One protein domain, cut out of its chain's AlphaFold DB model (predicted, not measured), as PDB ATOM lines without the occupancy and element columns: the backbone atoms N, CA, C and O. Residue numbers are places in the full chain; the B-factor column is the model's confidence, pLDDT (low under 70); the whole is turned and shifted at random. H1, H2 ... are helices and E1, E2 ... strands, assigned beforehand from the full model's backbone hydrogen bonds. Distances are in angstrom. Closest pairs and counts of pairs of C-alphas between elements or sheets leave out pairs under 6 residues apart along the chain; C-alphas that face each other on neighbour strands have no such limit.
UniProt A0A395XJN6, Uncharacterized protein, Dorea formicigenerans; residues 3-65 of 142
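AT A GLANCE: This is residues 3 to 65 of the 142 residues of an uncharacterized protein of Dorea formicigenerans (UniProt A0A395XJN6). A strongly twisted sheet of five strands curls round one helix, H1, which packs on one face of it, mostly over the E4 and E5 part; the sheet's other face is bare. Residues 3 to 4, before H1, pair alongside residues 63 to 64 of E5, parallel to them. The printed part has 63 residues, with one named helix and then five named strands in the order H1 E1 E2 E3 E4 E5. The sheet's order is E1 E2 E3 E4 E5, all antiparallel, and the class is mixed, helices and strands. The whole is compact and rounded, with a radius of gyration of the C-alphas of 10.8 A and spans of 28 by 25 by 19 A.

HOW THE PARTS SIT: Start at H1, residues 7 to 17, in whose backbone every O i to N i+4 pair is within hydrogen-bond range. Next come E1, residues 22 to 25, and E2, residues 30 to 35, a hairpin at 148 degrees; look at N 24 and O 32, 2.9 A apart. E2 and E3, residues 40 to 45, form the next hairpin at 149 degrees, with N 31 and O 43 at 2.8 A. E3 and E4, residues 49 to 54, are a hairpin at 161 degrees, with N 44 and O 51 at 2.9 A. E4 and E5, residues 59 to 64, are the last hairpin, at 162 degrees, with N 52 and O 60 at 2.8 A. These five strands are a meander, each the antiparallel neighbour of the one before, and E1 and E5 are the edge strands. H1 is on this sheet, and the two make two layers, a helix on one face of a sheet. The closest C-alphas of H1 and E5 are those of Ala 10 and Ile 62, 6.1 A apart; those of H1 and E4 are Ala 10 and Leu 50, 6.7 A apart. H1 and E3 are near each other, with 5 pairs of C-alphas within 10 A. E1 and E2 are each apart from E4 and E5.

IN THESE COORDINATES: Find C-alpha 7 at (118.352, 106.157, 74.376); from there H1 runs 15.5 A to C-alpha 17 at (132.805, 102.995, 69.914). E1 is 10.4 A long, E2 15.1 A, E3 14.1 A and E4 15.6 A. E5 runs 16.1 A and ends at C-alpha 64, at (120.208, 112.590, 74.253).

THE WHOLE: The C-alphas farthest apart are those of Leu 37 and Glu 65, at 29.1 A, while those of Lys 3 and Glu 65, the first and last printed, are 6.4 A apart. The printed part has no cut, and the five links between its named elements are tight. The mean pLDDT of the printed part is 84.4; residues 37 to 38, in the link from E2 to E3, are under 70.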
ATOM      1  N   LYS A   3     126.067 113.744  70.456       91.06
ATOM      2  CA  LYS A   3     124.630 113.961  70.629       91.06
ATOM      3  C   LYS A   3     123.853 112.988  69.747       91.06
ATOM      4  O   LYS A   3     124.279 112.726  68.622       91.06
ATOM      5  N   VAL A   4     122.756 112.454  70.263       89.88
ATOM      6  CA  VAL A   4     121.893 111.466  69.603       89.88
ATOM      7  C   VAL A   4     120.428 111.750  69.921       89.88
ATOM      8  O   VAL A   4     120.137 112.500  70.848       89.88
ATOM      9  N   LYS A   5     119.492 111.153  69.180       84.19
ATOM     10  CA  LYS A   5     118.072 111.504  69.317       84.19
ATOM     11  C   LYS A   5     117.411 110.850  70.525       84.19
ATOM     12  O   LYS A   5     116.598 111.479  71.182       84.19
ATOM     13  N   ASN A   6     117.752 109.602  70.831       81.06
ATOM     14  CA  ASN A   6     117.075 108.806  71.857       81.06
ATOM     15  C   ASN A   6     118.053 107.844  72.571       81.06
ATOM     16  O   ASN A   6     119.232 107.762  72.221       81.06
ATOM     17  N   VAL A   7     117.559 107.116  73.580       82.81
ATOM     18  CA  VAL A   7     118.352 106.157  74.376       82.81
ATOM     19  C   VAL A   7     118.907 105.014  73.518       82.81
ATOM     20  O   VAL A   7     120.055 104.616  73.708       82.81
ATOM     21  N   GLN A   8     118.133 104.512  72.552       84.50
ATOM     22  CA  GLN A   8     118.565 103.437  71.656       84.50
ATOM     23  C   GLN A   8     119.770 103.879  70.812       84.50
ATOM     24  O   GLN A   8     120.799 103.204  70.810       84.50
ATOM     25  N   ASP A   9     119.699 105.059  70.194       88.81
ATOM     26  CA  ASP A   9     120.805 105.642  69.427       88.81
ATOM     27  C   ASP A   9     122.048 105.876  70.307       88.81
ATOM     28  O   ASP A   9     123.187 105.773  69.834       88.81
ATOM     29  N   ALA A  10     121.856 106.188  71.596       90.00
ATOM     30  CA  ALA A  10     122.953 106.366  72.545       90.00
ATOM     31  C   ALA A  10     123.698 105.049  72.787       90.00
ATOM     32  O   ALA A  10     124.929 105.012  72.704       90.00
ATOM     33  N   TRP A  11     122.957 103.962  73.010       88.81
ATOM     34  CA  TRP A  11     123.514 102.620  73.167       88.81
ATOM     35  C   TRP A  11     124.161 102.102  71.884       88.81
ATOM     36  O   TRP A  11     125.241 101.514  71.937       88.81
ATOM     37  N   GLU A  12     123.562 102.350  70.721       89.94
ATOM     38  CA  GLU A  12     124.162 101.997  69.431       89.94
ATOM     39  C   GLU A  12     125.455 102.768  69.175       89.94
ATOM     40  O   GLU A  12     126.431 102.209  68.671       89.94
ATOM     41  N   THR A  13     125.499 104.039  69.570       93.12
ATOM     42  CA  THR A  13     126.716 104.844  69.478       93.12
ATOM     43  C   THR A  13     127.798 104.314  70.410       93.12
ATOM     44  O   THR A  13     128.945 104.183  69.983       93.12
ATOM     45  N   LEU A  14     127.448 103.937  71.642       89.88
ATOM     46  CA  LEU A  14     128.381 103.296  72.565       89.88
ATOM     47  C   LEU A  14     128.928 101.980  71.992       89.88
ATOM     48  O   LEU A  14     130.141 101.795  71.971       89.88
ATOM     49  N   LYS A  15     128.061 101.109  71.461       88.31
ATOM     50  CA  LYS A  15     128.463  99.851  70.806       88.31
ATOM     51  C   LYS A  15     129.316 100.092  69.563       88.31
ATOM     52  O   LYS A  15     130.185  99.295  69.256       88.31
ATOM     53  N   ARG A  16     129.128 101.196  68.838       89.31
ATOM     54  CA  ARG A  16     130.004 101.543  67.708       89.31
ATOM     55  C   ARG A  16     131.409 101.937  68.166       89.31
ATOM     56  O   ARG A  16     132.371 101.648  67.463       89.31
ATOM     57  N   ILE A  17     131.520 102.602  69.316       88.81
ATOM     58  CA  ILE A  17     132.805 102.995  69.914       88.81
ATOM     59  C   ILE A  17     133.497 101.772  70.535       88.81
ATOM     60  O   ILE A  17     134.704 101.607  70.369       88.81
ATOM     61  N   TYR A  18     132.730 100.900  71.194       87.00
ATOM     62  CA  TYR A  18     133.216  99.698  71.871       87.00
ATOM     63  C   TYR A  18     132.441  98.445  71.422       87.00
ATOM     64  O   TYR A  18     131.594  97.931  72.152       87.00
ATOM     65  N   PRO A  19     132.705  97.943  70.204       83.19
ATOM     66  CA  PRO A  19     131.900  96.888  69.575       83.19
ATOM     67  C   PRO A  19     132.037  95.513  70.217       83.19
ATOM     68  O   PRO A  19     131.160  94.673  70.046       83.19
ATOM     69  N   THR A  20     133.122  95.279  70.950       83.00
ATOM     70  CA  THR A  20     133.373  94.020  71.655       83.00
ATOM     71  C   THR A  20     132.922  94.059  73.112       83.00
ATOM     72  O   THR A  20     133.091  93.068  73.805       83.00
ATOM     73  N   SER A  21     132.402  95.193  73.592       82.38
ATOM     74  CA  SER A  21     132.031  95.358  74.995       82.38
ATOM     75  C   SER A  21     130.666  94.757  75.303       82.38
ATOM     76  O   SER A  21     129.674  95.075  74.641       82.38
ATOM     77  N   VAL A  22     130.610  93.945  76.358       83.31
ATOM     78  CA  VAL A  22     129.368  93.398  76.920       83.31
ATOM     79  C   VAL A  22     129.054  94.098  78.238       83.31
ATOM     80  O   VAL A  22     129.921  94.215  79.100       83.31
ATOM     81  N   PHE A  23     127.815  94.568  78.385       84.81
ATOM     82  CA  PHE A  23     127.349  95.296  79.564       84.81
ATOM     83  C   PHE A  23     126.204  94.543  80.243       84.81
ATOM     84  O   PHE A  23     125.273  94.115  79.561       84.81
ATOM     85  N   GLU A  24     126.252  94.449  81.568       84.50
ATOM     86  CA  GLU A  24     125.181  93.906  82.408       84.50
ATOM     87  C   GLU A  24     124.673  94.980  83.370       84.50
ATOM     88  O   GLU A  24     125.458  95.744  83.932       84.50
ATOM     89  N   GLU A  25     123.354  95.061  83.530       85.94
ATOM     90  CA  GLU A  25     122.702  96.019  84.423       85.94
ATOM     91  C   GLU A  25     122.672  95.478  85.858       85.94
ATOM     92  O   GLU A  25     122.249  94.345  86.093       85.94
ATOM     93  N   ASP A  26     123.118  96.288  86.817       79.25
ATOM     94  CA  ASP A  26     123.008  95.991  88.242       79.25
ATOM     95  C   ASP A  26     121.655  96.439  88.831       79.25
ATOM     96  O   ASP A  26     120.845  97.107  88.190       79.25
ATOM     97  N   GLU A  27     121.409  96.118  90.104       77.44
ATOM     98  CA  GLU A  27     120.168  96.478  90.814       77.44
ATOM     99  C   GLU A  27     119.920  97.996  90.930       77.44
ATOM    100  O   GLU A  27     118.835  98.424  91.325       77.44
ATOM    101  N   LYS A  28     120.923  98.827  90.623       73.94
ATOM    102  CA  LYS A  28     120.868 100.292  90.700       73.94
ATOM    103  C   LYS A  28     120.715 100.941  89.322       73.94
ATOM    104  O   LYS A  28     120.730 102.170  89.247       73.94
ATOM    105  N   GLY A  29     120.586 100.154  88.252       70.69
ATOM    106  CA  GLY A  29     120.526 100.650  86.874       70.69
ATOM    107  C   GLY A  29     121.884 101.097  86.320       70.69
ATOM    108  O   GLY A  29     121.950 101.888  85.376       70.69
ATOM    109  N   THR A  30     122.983 100.639  86.929       78.38
ATOM    110  CA  THR A  30     124.345 100.849  86.428       78.38
ATOM    111  C   THR A  30     124.731  99.687  85.530       78.38
ATOM    112  O   THR A  30     124.625  98.527  85.911       78.38
ATOM    113  N   PHE A  31     125.232  99.995  84.341       85.12
ATOM    114  CA  PHE A  31     125.663  99.002  83.369       85.12
ATOM    115  C   PHE A  31     127.159  98.758  83.530       85.12
ATOM    116  O   PHE A  31     127.989  99.557  83.088       85.12
ATOM    117  N   ILE A  32     127.510  97.667  84.197       83.88
ATOM    118  CA  ILE A  32     128.892  97.263  84.436       83.88
ATOM    119  C   ILE A  32     129.384  96.517  83.202       83.88
ATOM    120  O   ILE A  32     128.683  95.656  82.668       83.88
ATOM    121  N   CYS A  33     130.586  96.839  82.725       82.50
ATOM    122  CA  CYS A  33     131.152  96.061  81.636       82.50
ATOM    123  C   CYS A  33     131.710  94.731  82.150       82.50
ATOM    124  O   CYS A  33     132.620  94.723  82.979       82.50
ATOM    125  N   THR A  34     131.187  93.616  81.644       80.56
ATOM    126  CA  THR A  34     131.577  92.261  82.064       80.56
ATOM    127  C   THR A  34     132.596  91.621  81.130       80.56
ATOM    128  O   THR A  34     133.404  90.808  81.573       80.56
ATOM    129  N   ASP A  35     132.628  92.051  79.869       78.12
ATOM    130  CA  ASP A  35     133.638  91.648  78.891       78.12
ATOM    131  C   ASP A  35     134.084  92.872  78.082       78.12
ATOM    132  O   ASP A  35     133.581  93.159  76.997       78.12
ATOM    133  N   CYS A  36     134.980  93.672  78.667       72.06
ATOM    134  CA  CYS A  36     135.578  94.840  78.024       72.06
ATOM    135  C   CYS A  36     137.079  94.639  77.828       72.06
ATOM    136  O   CYS A  36     137.861  94.730  78.777       72.06
ATOM    137  N   LEU A  37     137.511  94.549  76.571       64.25
ATOM    138  CA  LEU A  37     138.848  94.999  76.189       64.25
ATOM    139  C   LEU A  37     138.862  96.521  76.361       64.25
ATOM    140  O   LEU A  37     138.377  97.228  75.491       64.25
ATOM    141  N   THR A  38     139.296  96.985  77.540       66.06
ATOM    142  CA  THR A  38     139.614  98.374  77.944       66.06
ATOM    143  C   THR A  38     139.272  99.488  76.932       66.06
ATOM    144  O   THR A  38     139.772  99.451  75.809       66.06
ATOM    145  N   PRO A  39     138.581 100.576  77.328       73.25
ATOM    146  CA  PRO A  39     138.781 101.230  78.619       73.25
ATOM    147  C   PRO A  39     137.509 101.470  79.443       73.25
ATOM    148  O   PRO A  39     137.620 102.124  80.472       73.25
ATOM    149  N   VAL A  40     136.328 101.000  79.034       77.81
ATOM    150  CA  VAL A  40     135.085 101.273  79.783       77.81
ATOM    151  C   VAL A  40     135.032 100.452  81.068       77.81
ATOM    152  O   VAL A  40     135.230  99.241  81.034       77.81
ATOM    153  N   ALA A  41     134.761 101.128  82.182       79.69
ATOM    154  CA  ALA A  41     134.508 100.512  83.479       79.69
ATOM    155  C   ALA A  41     133.008 100.226  83.636       79.69
ATOM    156  O   ALA A  41     132.580  99.083  83.781       79.69
ATOM    157  N   TYR A  42     132.203 101.286  83.560       86.00
ATOM    158  CA  TYR A  42     130.756 101.225  83.715       86.00
ATOM    159  C   TYR A  42     130.080 102.386  82.985       86.00
ATOM    160  O   TYR A  42     130.692 103.416  82.684       86.00
ATOM    161  N   VAL A  43     128.793 102.217  82.708       88.38
ATOM    162  CA  VAL A  43     127.937 103.216  82.077       88.38
ATOM    163  C   VAL A  43     126.734 103.464  82.969       88.38
ATOM    164  O   VAL A  43     126.108 102.526  83.452       88.38
ATOM    165  N   ILE A  44     126.395 104.732  83.177       86.06
ATOM    166  CA  ILE A  44     125.167 105.119  83.872       86.06
ATOM    167  C   ILE A  44     124.214 105.712  82.843       86.06
ATOM    168  O   ILE A  44     124.560 106.662  82.133       86.06
ATOM    169  N   ASN A  45     123.002 105.168  82.769       84.62
ATOM    170  CA  ASN A  45     121.932 105.791  82.007       84.62
ATOM    171  C   ASN A  45     121.228 106.837  82.878       84.62
ATOM    172  O   ASN A  45     120.495 106.501  83.802       84.62
ATOM    173  N   LEU A  46     121.454 108.118  82.583       83.00
ATOM    174  CA  LEU A  46     120.872 109.246  83.317       83.00
ATOM    175  C   LEU A  46     119.652 109.848  82.604       83.00
ATOM    176  O   LEU A  46     119.290 110.994  82.886       83.00
ATOM    177  N   ASN A  47     119.053 109.123  81.651       76.12
ATOM    178  CA  ASN A  47     117.927 109.505  80.779       76.12
ATOM    179  C   ASN A  47     118.205 110.668  79.813       76.12
ATOM    180  O   ASN A  47     117.798 110.638  78.656       76.12
ATOM    181  N   SER A  48     118.939 111.681  80.263       81.69
ATOM    182  CA  SER A  48     119.404 112.806  79.451       81.69
ATOM    183  C   SER A  48     120.719 112.541  78.728       81.69
ATOM    184  O   SER A  48     121.083 113.251  77.787       81.69
ATOM    185  N   ARG A  49     121.442 111.514  79.172       88.19
ATOM    186  CA  ARG A  49     122.713 111.077  78.608       88.19
ATOM    187  C   ARG A  49     123.049 109.663  79.062       88.19
ATOM    188  O   ARG A  49     122.633 109.249  80.145       88.19
ATOM    189  N   LEU A  50     123.880 108.985  78.281       90.12
ATOM    190  CA  LEU A  50     124.713 107.905  78.800       90.12
ATOM    191  C   LEU A  50     126.029 108.508  79.290       90.12
ATOM    192  O   LEU A  50     126.752 109.143  78.515       90.12
ATOM    193  N   GLU A  51     126.317 108.322  80.572       92.38
ATOM    194  CA  GLU A  51     127.578 108.709  81.192       92.38
ATOM    195  C   GLU A  51     128.522 107.509  81.184       92.38
ATOM    196  O   GLU A  51     128.288 106.507  81.861       92.38
ATOM    197  N   VAL A  52     129.574 107.595  80.375       91.00
ATOM    198  CA  VAL A  52     130.529 106.511  80.146       91.00
ATOM    199  C   VAL A  52     131.762 106.774  80.990       91.00
ATOM    200  O   VAL A  52     132.494 107.736  80.744       91.00
ATOM    201  N   ASN A  53     131.991 105.916  81.979       90.56
ATOM    202  CA  ASN A  53     133.096 106.024  82.918       90.56
ATOM    203  C   ASN A  53     134.189 105.024  82.543       90.56
ATOM    204  O   ASN A  53     133.939 103.827  82.382       90.56
ATOM    205  N   LEU A  54     135.407 105.527  82.369       90.00
ATOM    206  CA  LEU A  54     136.559 104.751  81.933       90.00
ATOM    207  C   LEU A  54     137.428 104.326  83.124       90.00
ATOM    208  O   LEU A  54     137.526 105.025  84.129       90.00
ATOM    209  N   ASN A  55     138.149 103.215  82.971       85.62
ATOM    210  CA  ASN A  55     139.074 102.665  83.971       85.62
ATOM    211  C   ASN A  55     140.215 103.627  84.353       85.62
ATOM    212  O   ASN A  55     140.854 103.450  85.384       85.62
ATOM    213  N   ASN A  56     140.489 104.643  83.529       85.31
ATOM    214  CA  ASN A  56     141.487 105.678  83.805       85.31
ATOM    215  C   ASN A  56     140.917 106.900  84.554       85.31
ATOM    216  O   ASN A  56     141.613 107.905  84.684       85.31
ATOM    217  N   GLY A  57     139.662 106.836  85.011       83.50
ATOM    218  CA  GLY A  57     138.990 107.919  85.731       83.50
ATOM    219  C   GLY A  57     138.462 109.045  84.839       83.50
ATOM    220  O   GLY A  57     137.958 110.037  85.359       83.50
ATOM    221  N   LEU A  58     138.567 108.921  83.511       88.44
ATOM    222  CA  LEU A  58     137.917 109.849  82.591       88.44
ATOM    223  C   LEU A  58     136.451 109.475  82.396       88.44
ATOM    224  O   LEU A  58     136.095 108.301  82.291       88.44
ATOM    225  N   THR A  59     135.623 110.500  82.235       91.38
ATOM    226  CA  THR A  59     134.197 110.354  81.953       91.38
ATOM    227  C   THR A  59     133.856 111.139  80.700       91.38
ATOM    228  O   THR A  59     134.299 112.278  80.524       91.38
ATOM    229  N   TYR A  60     133.043 110.557  79.824       91.06
ATOM    230  CA  TYR A  60     132.445 111.293  78.719       91.06
ATOM    231  C   TYR A  60     130.960 110.975  78.583       91.06
ATOM    232  O   TYR A  60     130.467 109.964  79.071       91.06
ATOM    233  N   ASN A  61     130.242 111.869  77.906       93.12
ATOM    234  CA  ASN A  61     128.792 111.807  77.792       93.12
ATOM    235  C   ASN A  61     128.353 111.640  76.335       93.12
ATOM    236  O   ASN A  61     128.843 112.351  75.447       93.12
ATOM    237  N   ILE A  62     127.387 110.749  76.124       92.38
ATOM    238  CA  ILE A  62     126.566 110.682  74.913       92.38
ATOM    239  C   ILE A  62     125.226 111.325  75.266       92.38
ATOM    240  O   ILE A  62     124.427 110.735  75.986       92.38
ATOM    241  N   TRP A  63     125.018 112.565  74.825       91.06
ATOM    242  CA  TRP A  63     123.838 113.358  75.173       91.06
ATOM    243  C   TRP A  63     122.639 112.988  74.310       91.06
ATOM    244  O   TRP A  63     122.777 112.833  73.098       91.06
ATOM    245  N   ILE A  64     121.466 112.903  74.927       87.81
ATOM    246  CA  ILE A  64     120.208 112.590  74.253       87.81
ATOM    247  C   ILE A  64     119.446 113.903  74.054       87.81
ATOM    248  O   ILE A  64     119.074 114.565  75.021       87.81
ATOM    249  N   GLU A  65     119.269 114.319  72.801       79.81
ATOM    250  CA  GLU A  65     118.694 115.624  72.454       79.81
ATOM    251  C   GLU A  65     117.221 115.726  72.859       79.81
ATOM    252  O   GLU A  65     116.827 116.734  73.438       79.81
TER     253      GLU A  65